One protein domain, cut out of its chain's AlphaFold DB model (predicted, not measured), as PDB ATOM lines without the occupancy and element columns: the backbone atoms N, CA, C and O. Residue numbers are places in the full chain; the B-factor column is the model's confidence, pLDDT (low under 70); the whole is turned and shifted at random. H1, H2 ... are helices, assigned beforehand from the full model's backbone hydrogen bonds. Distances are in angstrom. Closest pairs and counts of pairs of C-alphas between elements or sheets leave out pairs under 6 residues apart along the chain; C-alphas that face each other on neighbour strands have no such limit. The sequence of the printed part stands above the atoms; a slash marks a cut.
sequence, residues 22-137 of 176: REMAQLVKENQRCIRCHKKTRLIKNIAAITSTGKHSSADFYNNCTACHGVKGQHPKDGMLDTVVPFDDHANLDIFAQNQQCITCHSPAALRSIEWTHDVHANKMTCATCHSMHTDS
ATOM      1  N   ARG A  22     -21.619   5.680   6.734       83.62
ATOM      2  CA  ARG A  22     -21.145   4.379   7.244       83.62
ATOM      3  C   ARG A  22     -19.627   4.279   7.188       83.62
ATOM      4  O   ARG A  22     -19.007   3.891   8.178       83.62
ATOM      5  N   GLU A  23     -19.042   4.648   6.053       79.62
ATOM      6  CA  GLU A  23     -17.592   4.804   5.896       79.62
ATOM      7  C   GLU A  23     -17.054   5.790   6.934       79.62
ATOM      8  O   GLU A  23     -16.045   5.518   7.590       79.62
ATOM      9  N   MET A  24     -17.802   6.868   7.186       78.06
ATOM     10  CA  MET A  24     -17.429   7.828   8.211       78.06
ATOM     11  C   MET A  24     -17.359   7.234   9.611       78.06
ATOM     12  O   MET A  24     -16.367   7.404  10.327       78.06
ATOM     13  N   ALA A  25     -18.403   6.515  10.013       81.50
ATOM     14  CA  ALA A  25     -18.453   5.878  11.321       81.50
ATOM     15  C   ALA A  25     -17.301   4.875  11.512       81.50
ATOM     16  O   ALA A  25     -16.744   4.767  12.612       81.50
ATOM     17  N   GLN A  26     -16.910   4.167  10.449       83.00
ATOM     18  CA  GLN A  26     -15.784   3.240  10.482       83.00
ATOM     19  C   GLN A  26     -14.448   3.970  10.685       83.00
ATOM     20  O   GLN A  26     -13.687   3.586  11.576       83.00
ATOM     21  N   LEU A  27     -14.187   5.051   9.947       79.25
ATOM     22  CA  LEU A  27     -12.953   5.834  10.086       79.25
ATOM     23  C   LEU A  27     -12.820   6.478  11.466       79.25
ATOM     24  O   LEU A  27     -11.771   6.378  12.101       79.25
ATOM     25  N   VAL A  28     -13.902   7.059  11.994       80.12
ATOM     26  CA  VAL A  28     -13.914   7.605  13.362       80.12
ATOM     27  C   VAL A  28     -13.555   6.517  14.377       80.12
ATOM     28  O   VAL A  28     -12.733   6.737  15.273       80.12
ATOM     29  N   LYS A  29     -14.127   5.318  14.228       84.00
ATOM     30  CA  LYS A  29     -13.833   4.170  15.093       84.00
ATOM     31  C   LYS A  29     -12.381   3.707  14.965       84.00
ATOM     32  O   LYS A  29     -11.801   3.286  15.967       84.00
ATOM     33  N   GLU A  30     -11.788   3.760  13.779       82.12
ATOM     34  CA  GLU A  30     -10.377   3.434  13.552       82.12
ATOM     35  C   GLU A  30      -9.445   4.468  14.187       82.12
ATOM     36  O   GLU A  30      -8.602   4.090  15.004       82.12
ATOM     37  N   ASN A  31      -9.674   5.760  13.945       81.69
ATOM     38  CA  ASN A  31      -8.908   6.860  14.541       81.69
ATOM     39  C   ASN A  31      -8.929   6.800  16.073       81.69
ATOM     40  O   ASN A  31      -7.891   6.926  16.729       81.69
ATOM     41  N   GLN A  32     -10.098   6.513  16.661       83.94
ATOM     42  CA  GLN A  32     -10.241   6.323  18.105       83.94
ATOM     43  C   GLN A  32      -9.316   5.228  18.649       83.94
ATOM     44  O   GLN A  32      -8.840   5.338  19.781       83.94
ATOM     45  N   ARG A  33      -9.028   4.172  17.877       86.19
ATOM     46  CA  ARG A  33      -8.119   3.098  18.306       86.19
ATOM     47  C   ARG A  33      -6.673   3.584  18.384       86.19
ATOM     48  O   ARG A  33      -6.003   3.210  19.346       86.19
ATOM     49  N   CYS A  34      -6.237   4.423  17.445       85.88
ATOM     50  CA  CYS A  34      -4.888   4.995  17.391       85.88
ATOM     51  C   CYS A  34      -4.642   5.944  18.575       85.88
ATOM     52  O   CYS A  34      -3.713   5.760  19.371       85.88
ATOM     53  N   ILE A  35      -5.546   6.905  18.785       83.44
ATOM     54  CA  ILE A  35      -5.375   7.937  19.821       83.44
ATOM     55  C   ILE A  35      -5.485   7.396  21.251       83.44
ATOM     56  O   ILE A  35      -5.057   8.072  22.183       83.44
ATOM     57  N   ARG A  36      -6.006   6.179  21.480       84.56
ATOM     58  CA  ARG A  36      -5.981   5.553  22.822       84.56
ATOM     59  C   ARG A  36      -4.564   5.433  23.383       84.56
ATOM     60  O   ARG A  36      -4.407   5.560  24.604       84.56
ATOM     61  N   CYS A  37      -3.587   5.219  22.502       83.50
ATOM     62  CA  CYS A  37      -2.167   5.174  22.834       83.50
ATOM     63  C   CYS A  37      -1.480   6.509  22.515       83.50
ATOM     64  O   CYS A  37      -0.866   7.085  23.410       83.50
ATOM     65  N   HIS A  38      -1.665   7.054  21.307       82.25
ATOM     66  CA  HIS A  38      -0.917   8.230  20.837       82.25
ATOM     67  C   HIS A  38      -1.262   9.564  21.522       82.25
ATOM     68  O   HIS A  38      -0.462  10.488  21.473       82.25
ATOM     69  N   LYS A  39      -2.393   9.682  22.233       75.19
ATOM     70  CA  LYS A  39      -2.682  10.889  23.039       75.19
ATOM     71  C   LYS A  39      -1.957  10.918  24.388       75.19
ATOM     72  O   LYS A  39      -2.039  11.898  25.121       75.19
ATOM     73  N   LYS A  40      -1.353   9.798  24.787       75.19
ATOM     74  CA  LYS A  40      -0.730   9.621  26.099       75.19
ATOM     75  C   LYS A  40       0.777   9.587  25.898       75.19
ATOM     76  O   LYS A  40       1.338   8.516  25.706       75.19
ATOM     77  N   THR A  41       1.427  10.736  26.039       67.62
ATOM     78  CA  THR A  41       2.898  10.879  26.004       67.62
ATOM     79  C   THR A  41       3.624   9.873  26.911       67.62
ATOM     80  O   THR A  41       4.702   9.393  26.589       67.62
ATOM     81  N   ARG A  42       3.003   9.458  28.027       68.94
ATOM     82  CA  ARG A  42       3.530   8.398  28.910       68.94
ATOM     83  C   ARG A  42       3.560   6.986  28.302       68.94
ATOM     84  O   ARG A  42       4.259   6.128  28.828       68.94
ATOM     85  N   LEU A  43       2.724   6.707  27.300       67.75
ATOM     86  CA  LEU A  43       2.646   5.407  26.622       67.75
ATOM     87  C   LEU A  43       3.559   5.350  25.401       67.75
ATOM     88  O   LEU A  43       3.982   4.261  25.030       67.75
ATOM     89  N   ILE A  44       3.855   6.501  24.795       67.94
ATOM     90  CA  ILE A  44       4.754   6.591  23.652       67.94
ATOM     91  C   ILE A  44       5.733   7.731  23.903       67.94
ATOM     92  O   ILE A  44       5.392   8.907  23.772       67.94
ATOM     93  N   LYS A  45       6.953   7.369  24.314       58.91
ATOM     94  CA  LYS A  45       8.042   8.335  24.473       58.91
ATOM     95  C   LYS A  45       8.300   9.002  23.116       58.91
ATOM     96  O   LYS A  45       8.294   8.322  22.098       58.91
ATOM     97  N   ASN A  46       8.539  10.312  23.128       58.81
ATOM     98  CA  ASN A  46       8.901  11.125  21.959       58.81
ATOM     99  C   ASN A  46       7.804  11.343  20.903       58.81
ATOM    100  O   ASN A  46       8.105  11.872  19.839       58.81
ATOM    101  N   ILE A  47       6.540  11.018  21.191       61.91
ATOM    102  CA  ILE A  47       5.417  11.465  20.355       61.91
ATOM    103  C   ILE A  47       4.657  12.548  21.119       61.91
ATOM    104  O   ILE A  47       4.041  12.276  22.153       61.91
ATOM    105  N   ALA A  48       4.753  13.790  20.638       62.69
ATOM    106  CA  ALA A  48       3.968  14.906  21.152       62.69
ATOM    107  C   ALA A  48       2.464  14.640  20.967       62.69
ATOM    108  O   ALA A  48       2.063  13.766  20.198       62.69
ATOM    109  N   ALA A  49       1.619  15.379  21.691       61.78
ATOM    110  CA  ALA A  49       0.181  15.288  21.481       61.78
ATOM    111  C   ALA A  49      -0.132  15.533  19.996       61.78
ATOM    112  O   ALA A  49       0.236  16.564  19.445       61.78
ATOM    113  N   ILE A  50      -0.779  14.555  19.364       69.94
ATOM    114  CA  ILE A  50      -1.142  14.623  17.953       69.94
ATOM    115  C   ILE A  50      -2.259  15.655  17.790       69.94
ATOM    116  O   ILE A  50      -3.411  15.389  18.143       69.94
ATOM    117  N   THR A  51      -1.911  16.824  17.265       71.56
ATOM    118  CA  THR A  51      -2.846  17.714  16.573       71.56
ATOM    119  C   THR A  51      -2.674  17.544  15.064       71.56
ATOM    120  O   THR A  51      -1.750  16.873  14.615       71.56
ATOM    121  N   SER A  52      -3.607  18.063  14.275       74.12
ATOM    122  CA  SER A  52      -3.484  18.121  12.817       74.12
ATOM    123  C   SER A  52      -3.796  19.545  12.370       74.12
ATOM    124  O   SER A  52      -4.674  20.198  12.944       74.12
ATOM    125  N   THR A  53      -3.098  20.043  11.353       75.12
ATOM    126  CA  THR A  53      -3.237  21.431  10.883       75.12
ATOM    127  C   THR A  53      -4.139  21.569   9.659       75.12
ATOM    128  O   THR A  53      -4.189  20.713   8.770       75.12
ATOM    129  N   GLY A  54      -4.822  22.714   9.576       79.44
ATOM    130  CA  GLY A  54      -5.518  23.162   8.370       79.44
ATOM    131  C   GLY A  54      -6.583  22.187   7.860       79.44
ATOM    132  O   GLY A  54      -7.420  21.696   8.611       79.44
ATOM    133  N   LYS A  55      -6.573  21.913   6.551       80.00
ATOM    134  CA  LYS A  55      -7.557  21.021   5.914       80.00
ATOM    135  C   LYS A  55      -7.466  19.567   6.397       80.00
ATOM    136  O   LYS A  55      -8.478  18.874   6.377       80.00
ATOM    137  N   HIS A  56      -6.323  19.137   6.922       80.38
ATOM    138  CA  HIS A  56      -6.112  17.772   7.412       80.38
ATOM    139  C   HIS A  56      -6.773  17.502   8.773       80.38
ATOM    140  O   HIS A  56      -6.991  16.346   9.127       80.38
ATOM    141  N   SER A  57      -7.126  18.549   9.528       75.44
ATOM    142  CA  SER A  57      -7.964  18.437  10.733       75.44
ATOM    143  C   SER A  57      -9.425  18.798  10.514       75.44
ATOM    144  O   SER A  57     -10.227  18.737  11.449       75.44
ATOM    145  N   SER A  58      -9.787  19.164   9.284       73.75
ATOM    146  CA  SER A  58     -11.160  19.517   8.956       73.75
ATOM    147  C   SER A  58     -12.092  18.316   9.084       73.75
ATOM    148  O   SER A  58     -11.680  17.155   9.003       73.75
ATOM    149  N   ALA A  59     -13.382  18.614   9.225       68.44
ATOM    150  CA  ALA A  59     -14.422  17.608   9.134       68.44
ATOM    151  C   ALA A  59     -14.453  16.922   7.761       68.44
ATOM    152  O   ALA A  59     -15.054  15.878   7.689       68.44
ATOM    153  N   ASP A  60     -13.786  17.429   6.718       68.88
ATOM    154  CA  ASP A  60     -13.721  16.758   5.409       68.88
ATOM    155  C   ASP A  60     -12.668  15.630   5.394       68.88
ATOM    156  O   ASP A  60     -12.760  14.681   4.620       68.88
ATOM    157  N   PHE A  61     -11.657  15.721   6.269       71.31
ATOM    158  CA  PHE A  61     -10.591  14.721   6.428       71.31
ATOM    159  C   PHE A  61     -10.765  13.873   7.700       71.31
ATOM    160  O   PHE A  61     -10.095  12.857   7.878       71.31
ATOM    161  N   TYR A  62     -11.653  14.293   8.608       66.12
ATOM    162  CA  TYR A  62     -12.048  13.610   9.846       66.12
ATOM    163  C   TYR A  62     -10.893  13.103  10.722       66.12
ATOM    164  O   TYR A  62     -11.037  12.116  11.451       66.12
ATOM    165  N   ASN A  63      -9.742  13.780  10.671       68.69
ATOM    166  CA  ASN A  63      -8.502  13.337  11.315       68.69
ATOM    167  C   ASN A  63      -8.154  11.876  10.977       68.69
ATOM    168  O   ASN A  63      -7.725  11.120  11.853       68.69
ATOM    169  N   ASN A  64      -8.399  11.465   9.729       80.94
ATOM    170  CA  ASN A  64      -8.165  10.110   9.256       80.94
ATOM    171  C   ASN A  64      -6.679   9.746   9.341       80.94
ATOM    172  O   ASN A  64      -5.884  10.077   8.466       80.94
ATOM    173  N   CYS A  65      -6.305   9.033  10.402       85.44
ATOM    174  CA  CYS A  65      -4.922   8.646  10.654       85.44
ATOM    175  C   CYS A  65      -4.411   7.719   9.542       85.44
ATOM    176  O   CYS A  65      -3.252   7.813   9.141       85.44
ATOM    177  N   THR A  66      -5.275   6.835   9.031       85.56
ATOM    178  CA  THR A  66      -4.901   5.820   8.038       85.56
ATOM    179  C   THR A  66      -4.759   6.393   6.631       85.56
ATOM    180  O   THR A  66      -4.089   5.778   5.808       85.56
ATOM    181  N   ALA A  67      -5.289   7.592   6.369       83.69
ATOM    182  CA  ALA A  67      -5.075   8.297   5.105       83.69
ATOM    183  C   ALA A  67      -3.610   8.705   4.887       83.69
ATOM    184  O   ALA A  67      -3.175   8.806   3.748       83.69
ATOM    185  N   CYS A  68      -2.857   8.936   5.969       88.12
ATOM    186  CA  CYS A  68      -1.431   9.265   5.897       88.12
ATOM    187  C   CYS A  68      -0.563   8.086   6.342       88.12
ATOM    188  O   CYS A  68       0.400   7.732   5.675       88.12
ATOM    189  N   HIS A  69      -0.911   7.454   7.464       89.25
ATOM    190  CA  HIS A  69      -0.104   6.391   8.060       89.25
ATOM    191  C   HIS A  69      -0.404   4.998   7.495       89.25
ATOM    192  O   HIS A  69       0.296   4.046   7.830       89.25
ATOM    193  N   GLY A  70      -1.421   4.849   6.643       87.00
ATOM    194  CA  GLY A  70      -1.868   3.551   6.151       87.00
ATOM    195  C   GLY A  70      -2.607   2.725   7.208       87.00
ATOM    196  O   GLY A  70      -2.915   3.173   8.316       87.00
ATOM    197  N   VAL A  71      -2.937   1.485   6.852       83.81
ATOM    198  CA  VAL A  71      -3.616   0.555   7.763       83.81
ATOM    199  C   VAL A  71      -2.668   0.097   8.867       83.81
ATOM    200  O   VAL A  71      -1.520  -0.229   8.606       83.81
ATOM    201  N   LYS A  72      -3.154  -0.016  10.112       83.94
ATOM    202  CA  LYS A  72      -2.275  -0.330  11.254       83.94
ATOM    203  C   LYS A  72      -1.521  -1.665  11.141       83.94
ATOM    204  O   LYS A  72      -0.549  -1.860  11.851       83.94
ATOM    205  N   GLY A  73      -2.047  -2.638  10.390       85.31
ATOM    206  CA  GLY A  73      -1.506  -3.998  10.339       85.31
ATOM    207  C   GLY A  73      -1.213  -4.585  11.729       85.31
ATOM    208  O   GLY A  73      -2.106  -4.704  12.580       85.31
ATOM    209  N   GLN A  74       0.055  -4.938  11.951       85.00
ATOM    210  CA  GLN A  74       0.538  -5.482  13.221       85.00
ATOM    211  C   GLN A  74       0.942  -4.398  14.227       85.00
ATOM    212  O   GLN A  74       1.092  -4.727  15.399       85.00
ATOM    213  N   HIS A  75       1.025  -3.119  13.845       87.25
ATOM    214  CA  HIS A  75       1.417  -2.029  14.733       87.25
ATOM    215  C   HIS A  75       0.592  -1.997  16.042       87.25
ATOM    216  O   HIS A  75      -0.652  -2.066  16.009       87.25
ATOM    217  N   PRO A  76       1.243  -1.843  17.215       82.94
ATOM    218  CA  PRO A  76       2.698  -1.810  17.465       82.94
ATOM    219  C   PRO A  76       3.272  -3.179  17.898       82.94
ATOM    220  O   PRO A  76       4.334  -3.246  18.519       82.94
ATOM    221  N   LYS A  77       2.520  -4.268  17.689       81.00
ATOM    222  CA  LYS A  77       2.810  -5.612  18.200       81.00
ATOM    223  C   LYS A  77       4.172  -6.102  17.697       81.00
ATOM    224  O   LYS A  77       4.538  -5.863  16.551       81.00
ATOM    225  N   ASP A  78       4.902  -6.780  18.580       75.19
ATOM    226  CA  ASP A  78       6.187  -7.432  18.296       75.19
ATOM    227  C   ASP A  78       7.270  -6.483  17.728       75.19
ATOM    228  O   ASP A  78       8.236  -6.928  17.122       75.19
ATOM    229  N   GLY A  79       7.128  -5.165  17.947       71.56
ATOM    230  CA  GLY A  79       8.078  -4.148  17.479       71.56
ATOM    231  C   GLY A  79       7.899  -3.721  16.017       71.56
ATOM    232  O   GLY A  79       8.703  -2.937  15.520       71.56
ATOM    233  N   MET A  80       6.843  -4.184  15.339       70.62
ATOM    234  CA  MET A  80       6.574  -3.898  13.924       70.62
ATOM    235  C   MET A  80       6.000  -2.487  13.718       70.62
ATOM    236  O   MET A  80       4.789  -2.294  13.548       70.62
ATOM    237  N   LEU A  81       6.873  -1.482  13.788       74.00
ATOM    238  CA  LEU A  81       6.511  -0.066  13.674       74.00
ATOM    239  C   LEU A  81       6.326   0.405  12.225       74.00
ATOM    240  O   LEU A  81       5.554   1.327  12.000       74.00
ATOM    241  N   ASP A  82       6.971  -0.252  11.268       70.75
ATOM    242  CA  ASP A  82       6.990   0.060   9.831       70.75
ATOM    243  C   ASP A  82       5.758  -0.441   9.057       70.75
ATOM    244  O   ASP A  82       5.596  -0.157   7.873       70.75
ATOM    245  N   THR A  83       4.844  -1.148   9.730       83.12
ATOM    246  CA  THR A  83       3.529  -1.490   9.156       83.12
ATOM    247  C   THR A  83       2.627  -0.267   8.962       83.12
ATOM    248  O   THR A  83       1.618  -0.368   8.267       83.12
ATOM    249  N   VAL A  84       3.005   0.875   9.543       89.25
ATOM    250  CA  VAL A  84       2.455   2.201   9.253       89.25
ATOM    251  C   VAL A  84       3.543   3.099   8.664       89.25
ATOM    252  O   VAL A  84       4.723   2.928   8.962       89.25
ATOM    253  N   VAL A  85       3.154   4.082   7.854       91.38
ATOM    254  CA  VAL A  85       4.092   5.043   7.255       91.38
ATOM    255  C   VAL A  85       4.600   6.008   8.338       91.38
ATOM    256  O   VAL A  85       3.777   6.696   8.947       91.38
ATOM    257  N   PRO A  86       5.919   6.081   8.611       87.88
ATOM    258  CA  PRO A  86       6.452   6.852   9.734       87.88
ATOM    259  C   PRO A  86       6.768   8.321   9.405       87.88
ATOM    260  O   PRO A  86       6.762   9.139  10.318       87.88
ATOM    261  N   PHE A  87       7.003   8.665   8.132       91.31
ATOM    262  CA  PHE A  87       7.485   9.984   7.684       91.31
ATOM    263  C   PHE A  87       8.831  10.393   8.305       91.31
ATOM    264  O   PHE A  87       9.031  11.538   8.699       91.31
ATOM    265  N   ASP A  88       9.761   9.442   8.356       85.94
ATOM    266  CA  ASP A  88      11.099   9.562   8.939       85.94
ATOM    267  C   ASP A  88      12.132   9.080   7.906       85.94
ATOM    268  O   ASP A  88      11.977   8.005   7.316       85.94
ATOM    269  N   ASP A  89      13.159   9.884   7.640       82.06
ATOM    270  CA  ASP A  89      14.215   9.577   6.666       82.06
ATOM    271  C   ASP A  89      15.228   8.534   7.174       82.06
ATOM    272  O   ASP A  89      16.007   7.996   6.384       82.06
ATOM    273  N   HIS A  90      15.169   8.177   8.459       81.19
ATOM    274  CA  HIS A  90      15.925   7.084   9.071       81.19
ATOM    275  C   HIS A  90      15.128   5.776   9.189       81.19
ATOM    276  O   HIS A  90      15.663   4.765   9.655       81.19
ATOM    277  N   ALA A  91      13.857   5.762   8.782       82.06
ATOM    278  CA  ALA A  91      13.049   4.551   8.798       82.06
ATOM    279  C   ALA A  91      13.514   3.526   7.750       82.06
ATOM    280  O   ALA A  91      14.036   3.868   6.692       82.06
ATOM    281  N   ASN A  92      13.221   2.246   8.000       83.56
ATOM    282  CA  ASN A  92      13.409   1.162   7.030       83.56
ATOM    283  C   ASN A  92      12.298   1.153   5.955       83.56
ATOM    284  O   ASN A  92      11.708   0.116   5.655       83.56
ATOM    285  N   LEU A  93      11.960   2.326   5.421       86.31
ATOM    286  CA  LEU A  93      10.978   2.511   4.358       86.31
ATOM    287  C   LEU A  93      11.501   3.555   3.375       86.31
ATOM    288  O   LEU A  93      11.939   4.632   3.775       86.31
ATOM    289  N   ASP A  94      11.422   3.239   2.084       90.94
ATOM    290  CA  ASP A  94      11.899   4.120   1.022       90.94
ATOM    291  C   ASP A  94      11.264   5.522   1.095       90.94
ATOM    292  O   ASP A  94      10.060   5.672   1.311       90.94
ATOM    293  N   ILE A  95      12.081   6.558   0.885       93.38
ATOM    294  CA  ILE A  95      11.666   7.964   0.977       93.38
ATOM    295  C   ILE A  95      10.509   8.268   0.019       93.38
ATOM    296  O   ILE A  95       9.551   8.944   0.400       93.38
ATOM    297  N   PHE A  96      10.575   7.769  -1.218       90.69
ATOM    298  CA  PHE A  96       9.520   8.020  -2.192       90.69
ATOM    299  C   PHE A  96       8.230   7.295  -1.803       90.69
ATOM    300  O   PHE A  96       7.155   7.883  -1.902       90.69
ATOM    301  N   ALA A  97       8.319   6.073  -1.269       90.62
ATOM    302  CA  ALA A  97       7.155   5.362  -0.736       90.62
ATOM    303  C   ALA A  97       6.465   6.130   0.408       90.62
ATOM    304  O   ALA A  97       5.235   6.151   0.479       90.62
ATOM    305  N   GLN A  98       7.231   6.804   1.271       93.88
ATOM    306  CA  GLN A  98       6.672   7.686   2.302       93.88
ATOM    307  C   GLN A  98       5.983   8.907   1.676       93.88
ATOM    308  O   GLN A  98       4.826   9.203   1.982       93.88
ATOM    309  N   ASN A  99       6.650   9.578   0.734       95.44
ATOM    310  CA  ASN A  99       6.113  10.756   0.048       95.44
ATOM    311  C   ASN A  99       4.895  10.447  -0.837       95.44
ATOM    312  O   ASN A  99       4.062  11.329  -1.058       95.44
ATOM    313  N   GLN A 100       4.744   9.198  -1.291       92.12
ATOM    314  CA  GLN A 100       3.605   8.731  -2.083       92.12
ATOM    315  C   GLN A 100       2.260   8.971  -1.375       92.12
ATOM    316  O   GLN A 100       1.253   9.238  -2.037       92.12
ATOM    317  N   GLN A 101       2.239   8.945  -0.038       91.25
ATOM    318  CA  GLN A 101       1.033   9.251   0.741       91.25
ATOM    319  C   GLN A 101       0.588  10.701   0.542       91.25
ATOM    320  O   GLN A 101      -0.587  10.967   0.306       91.25
ATOM    321  N   CYS A 102       1.534  11.641   0.532       92.62
ATOM    322  CA  CYS A 102       1.259  13.057   0.303       92.62
ATOM    323  C   CYS A 102       0.721  13.284  -1.116       92.62
ATOM    324  O   CYS A 102      -0.297  13.950  -1.310       92.62
ATOM    325  N   ILE A 103       1.379  12.691  -2.119       91.75
ATOM    326  CA  ILE A 103       1.036  12.902  -3.534       91.75
ATOM    327  C   ILE A 103      -0.192  12.115  -4.007       91.75
ATOM    328  O   ILE A 103      -0.647  12.305  -5.134       91.75
ATOM    329  N   THR A 104      -0.776  11.284  -3.141       88.00
ATOM    330  CA  THR A 104      -2.110  10.705  -3.368       88.00
ATOM    331  C   THR A 104      -3.181  11.799  -3.427       88.00
ATOM    332  O   THR A 104      -4.131  11.688  -4.199       88.00
ATOM    333  N   CYS A 105      -3.001  12.883  -2.664       87.62
ATOM    334  CA  CYS A 105      -3.896  14.042  -2.665       87.62
ATOM    335  C   CYS A 105      -3.244  15.294  -3.277       87.62
ATOM    336  O   CYS A 105      -3.918  16.081  -3.938       87.62
ATOM    337  N   HIS A 106      -1.934  15.485  -3.104       90.38
ATOM    338  CA  HIS A 106      -1.214  16.646  -3.625       90.38
ATOM    339  C   HIS A 106      -0.568  16.365  -4.984       90.38
ATOM    340  O   HIS A 106       0.461  15.703  -5.084       90.38
ATOM    341  N   SER A 107      -1.133  16.933  -6.050       92.94
ATOM    342  CA  SER A 107      -0.570  16.785  -7.395       92.94
ATOM    343  C   SER A 107       0.857  17.356  -7.490       92.94
ATOM    344  O   SER A 107       1.048  18.540  -7.189       92.94
ATOM    345  N   PRO A 108       1.846  16.592  -8.001       93.12
ATOM    346  CA  PRO A 108       3.202  17.094  -8.232       93.12
ATOM    347  C   PRO A 108       3.247  18.357  -9.102       93.12
ATOM    348  O   PRO A 108       4.029  19.267  -8.837       93.12
ATOM    349  N   ALA A 109       2.366  18.462 -10.105       94.50
ATOM    350  CA  ALA A 109       2.288  19.643 -10.964       94.50
ATOM    351  C   ALA A 109       1.843  20.894 -10.186       94.50
ATOM    352  O   ALA A 109       2.383  21.981 -10.398       94.50
ATOM    353  N   ALA A 110       0.891  20.741  -9.260       94.81
ATOM    354  CA  ALA A 110       0.442  21.832  -8.401       94.81
ATOM    355  C   ALA A 110       1.537  22.232  -7.400       94.81
ATOM    356  O   ALA A 110       1.848  23.417  -7.282       94.81
ATOM    357  N   LEU A 111       2.183  21.256  -6.753       95.12
ATOM    358  CA  LEU A 111       3.290  21.501  -5.824       95.12
ATOM    359  C   LEU A 111       4.439  22.265  -6.497       95.12
ATOM    360  O   LEU A 111       4.881  23.288  -5.976       95.12
ATOM    361  N   ARG A 112       4.846  21.839  -7.700       95.12
ATOM    362  CA  ARG A 112       5.858  22.521  -8.521       95.12
ATOM    363  C   ARG A 112       5.486  23.967  -8.834       95.12
ATOM    364  O   ARG A 112       6.354  24.832  -8.827       95.12
ATOM    365  N   SER A 113       4.212  24.225  -9.137       94.62
ATOM    366  CA  SER A 113       3.744  25.576  -9.471       94.62
ATOM    367  C   SER A 113       3.792  26.540  -8.283       94.62
ATOM    368  O   SER A 113       3.959  27.741  -8.482       94.62
ATOM    369  N   ILE A 114       3.670  26.015  -7.059       92.44
ATOM    370  CA  ILE A 114       3.786  26.789  -5.819       92.44
ATOM    371  C   ILE A 114       5.261  27.008  -5.481       92.44
ATOM    372  O   ILE A 114       5.664  28.123  -5.157       92.44
ATOM    373  N   GLU A 115       6.060  25.943  -5.544       93.25
ATOM    374  CA  GLU A 115       7.491  25.991  -5.274       93.25
ATOM    375  C   GLU A 115       8.209  24.850  -6.012       93.25
ATOM    376  O   GLU A 115       7.922  23.669  -5.806       93.25
ATOM    377  N   TRP A 116       9.176  25.199  -6.861       95.00
ATOM    378  CA  TRP A 116       9.867  24.245  -7.736       95.00
ATOM    379  C   TRP A 116      10.723  23.237  -6.959       95.00
ATOM    380  O   TRP A 116      10.990  22.140  -7.451       95.00
ATOM    381  N   THR A 117      11.148  23.581  -5.738       95.25
ATOM    382  CA  THR A 117      12.016  22.719  -4.927       95.25
ATOM    383  C   THR A 117      11.360  21.394  -4.543       95.25
ATOM    384  O   THR A 117      12.083  20.449  -4.227       95.25
ATOM    385  N   HIS A 118      10.031  21.267  -4.623       96.25
ATOM    386  CA  HIS A 118       9.350  19.988  -4.409       96.25
ATOM    387  C   HIS A 118       9.866  18.892  -5.354       96.25
ATOM    388  O   HIS A 118      10.105  17.773  -4.906       96.25
ATOM    389  N   ASP A 119      10.108  19.203  -6.633       94.88
ATOM    390  CA  ASP A 119      10.547  18.199  -7.614       94.88
ATOM    391  C   ASP A 119      11.912  17.599  -7.261       94.88
ATOM    392  O   ASP A 119      12.119  16.391  -7.370       94.88
ATOM    393  N   VAL A 120      12.863  18.445  -6.853       95.25
ATOM    394  CA  VAL A 120      14.246  18.007  -6.613       95.25
ATOM    395  C   VAL A 120      14.406  17.269  -5.284       95.25
ATOM    396  O   VAL A 120      15.346  16.487  -5.135       95.25
ATOM    397  N   HIS A 121      13.480  17.475  -4.340       95.25
ATOM    398  CA  HIS A 121      13.511  16.851  -3.016       95.25
ATOM    399  C   HIS A 121      12.619  15.612  -2.886       95.25
ATOM    400  O   HIS A 121      12.882  14.794  -2.006       95.25
ATOM    401  N   ALA A 122      11.635  15.412  -3.773       92.56
ATOM    402  CA  ALA A 122      10.636  14.339  -3.669       92.56
ATOM    403  C   ALA A 122      11.214  12.917  -3.508       92.56
ATOM    404  O   ALA A 122      10.571  12.064  -2.905       92.56
ATOM    405  N   ASN A 123      12.429  12.668  -4.011       92.44
ATOM    406  CA  ASN A 123      13.121  11.372  -3.920       92.44
ATOM    407  C   ASN A 123      14.394  11.425  -3.058       92.44
ATOM    408  O   ASN A 123      15.257  10.555  -3.176       92.44
ATOM    409  N   LYS A 124      14.591  12.501  -2.291       92.88
ATOM    410  CA  LYS A 124      15.835  12.773  -1.549       92.88
ATOM    411  C   LYS A 124      15.613  12.976  -0.059       92.88
ATOM    412  O   LYS A 124      16.539  12.729   0.702       92.88
ATOM    413  N   MET A 125      14.421  13.407   0.334       93.62
ATOM    414  CA  MET A 125      13.995  13.543   1.724       93.62
ATOM    415  C   MET A 125      12.483  13.377   1.826       93.62
ATOM    416  O   MET A 125      11.772  13.474   0.817       93.62
ATOM    417  N   THR A 126      11.982  13.115   3.028       95.62
ATOM    418  CA  THR A 126      10.540  13.038   3.245       95.62
ATOM    419  C   THR A 126       9.931  14.445   3.214       95.62
ATOM    420  O   THR A 126      10.586  15.435   3.542       95.62
ATOM    421  N   CYS A 127       8.653  14.571   2.845       95.56
ATOM    422  CA  CYS A 127       7.943  15.853   2.935       95.56
ATOM    423  C   CYS A 127       7.994  16.423   4.367       95.56
ATOM    424  O   CYS A 127       8.067  17.640   4.552       95.56
ATOM    425  N   ALA A 128       7.999  15.535   5.367       93.44
ATOM    426  CA  ALA A 128       8.031  15.861   6.789       93.44
ATOM    427  C   ALA A 128       9.365  16.457   7.279       93.44
ATOM    428  O   ALA A 128       9.423  16.985   8.386       93.44
ATOM    429  N   THR A 129      10.429  16.439   6.467       93.62
ATOM    430  CA  THR A 129      11.665  17.172   6.781       93.62
ATOM    431  C   THR A 129      11.437  18.691   6.784       93.62
ATOM    432  O   THR A 129      12.060  19.407   7.566       93.62
ATOM    433  N   CYS A 130      10.532  19.193   5.935       94.12
ATOM    434  CA  CYS A 130      10.192  20.620   5.856       94.12
ATOM    435  C   CYS A 130       8.815  20.935   6.455       94.12
ATOM    436  O   CYS A 130       8.642  21.986   7.071       94.12
ATOM    437  N   HIS A 131       7.841  20.047   6.249       93.56
ATOM    438  CA  HIS A 131       6.465  20.223   6.703       93.56
ATOM    439  C   HIS A 131       6.233  19.571   8.065       93.56
ATOM    440  O   HIS A 131       6.784  18.513   8.357       93.56
ATOM    441  N   SER A 132       5.348  20.146   8.882       89.62
ATOM    442  CA  SER A 132       4.943  19.527  10.151       89.62
ATOM    443  C   SER A 132       3.430  19.486  10.312       89.62
ATOM    444  O   SER A 132       2.779  20.510  10.524       89.62
ATOM    445  N   MET A 133       2.872  18.276  10.250       87.56
ATOM    446  CA  MET A 133       1.425  18.065  10.337       87.56
ATOM    447  C   MET A 133       0.919  17.941  11.772       87.56
ATOM    448  O   MET A 133      -0.244  18.236  12.018       87.56
ATOM    449  N   HIS A 134       1.785  17.554  12.713       86.25
ATOM    450  CA  HIS A 134       1.439  17.349  14.124       86.25
ATOM    451  C   HIS A 134       1.744  18.546  15.024       86.25
ATOM    452  O   HIS A 134       2.275  18.405  16.124       86.25
ATOM    453  N   THR A 135       1.434  19.737  14.527       81.00
ATOM    454  CA  THR A 135       1.584  21.008  15.246       81.00
ATOM    455  C   THR A 135       0.321  21.847  15.053       81.00
ATOM    456  O   THR A 135      -0.646  21.364  14.476       81.00
ATOM    457  N   ASP A 136       0.280  23.082  15.553       81.50
ATOM    458  CA  ASP A 136      -0.858  23.983  15.307       81.50
ATOM    459  C   ASP A 136      -0.748  24.709  13.955       81.50
ATOM    460  O   ASP A 136      -1.752  25.139  13.381       81.50
ATOM    461  N   SER A 137       0.464  24.808  13.407       85.56
ATOM    462  CA  SER A 137       0.740  25.441  12.118       85.56
ATOM    463  C   SER A 137       1.973  24.838  11.461       85.56
ATOM    464  O   SER A 137       2.999  24.663  12.114       85.56
TER     465      SER A 137
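What this domain is: This is residues 22 to 137 of the 176 residues of the protein "Cytochrome C" of Vibrio sp. (UniProt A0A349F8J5). Six helices, most of them short, are spread along a winding chain: the longest, H1, is at one end of the longest axis, the pair H5 and H6 is at the other end, and H3 and H4 pack on each other between them, with long links from H1 to H2 and from H3 to H4. H2 is set off from the other helices, and much of the body is winding chain. The printed part has 116 residues, with helices H1 to H6 in that order along the chain and no named strand. The class is all helix, though under half of the residues, 47 of 116, are in named elements. The whole is compact, with a radius of gyration of the C-alphas of 14.8 A and spans of 39 by 31 by 25 A.

Where its parts are: H1 is residues 22 to 38, 24.7 A long, with C-alpha 22 at (-21.145, 4.379, 7.244). H2 is residues 54 to 57 and H3 residues 65 to 69. H4 is residues 95 to 103, 12.6 A long, with C-alpha 95 at (11.666, 7.964, 0.977). H5 is residues 108 to 114, 10.0 A long. H6, residues 117 to 121, ends with C-alpha 121 at (13.511, 16.851, -3.016).

How they stand to each other: H1, with residues 31 to 34 alone, only just touches H3, with 3 pairs of C-alphas within 8 A; the closest, Asn 31 and Cys 65, are 5.8 A apart. H2 touches no helix. H3 and H4 touch, their closest C-alphas being Cys 68 and Gln 101 at 5.7 A. H4 and H5 meet only through their link. H5 and H6 touch, their closest C-alphas being Arg 112 and His 118 at 6.0 A. H1 and H4 are apart. Every O i to N i+4 pair is within hydrogen-bond range in H3, H5 and H6, against 12 of 13 in H1 and 3 of 5 in H4; H2 is too short for such a pair.

The domain as a whole: The two C-alphas farthest apart, Asp 78 and Ser 113, are 43.2 A apart. The printed part has no cut. The links H1 to H2 and H3 to H4 are long, with 15 and 25 residues. Residues 41 to 50, 59 to 60 and 62 to 63 have pLDDT under 70.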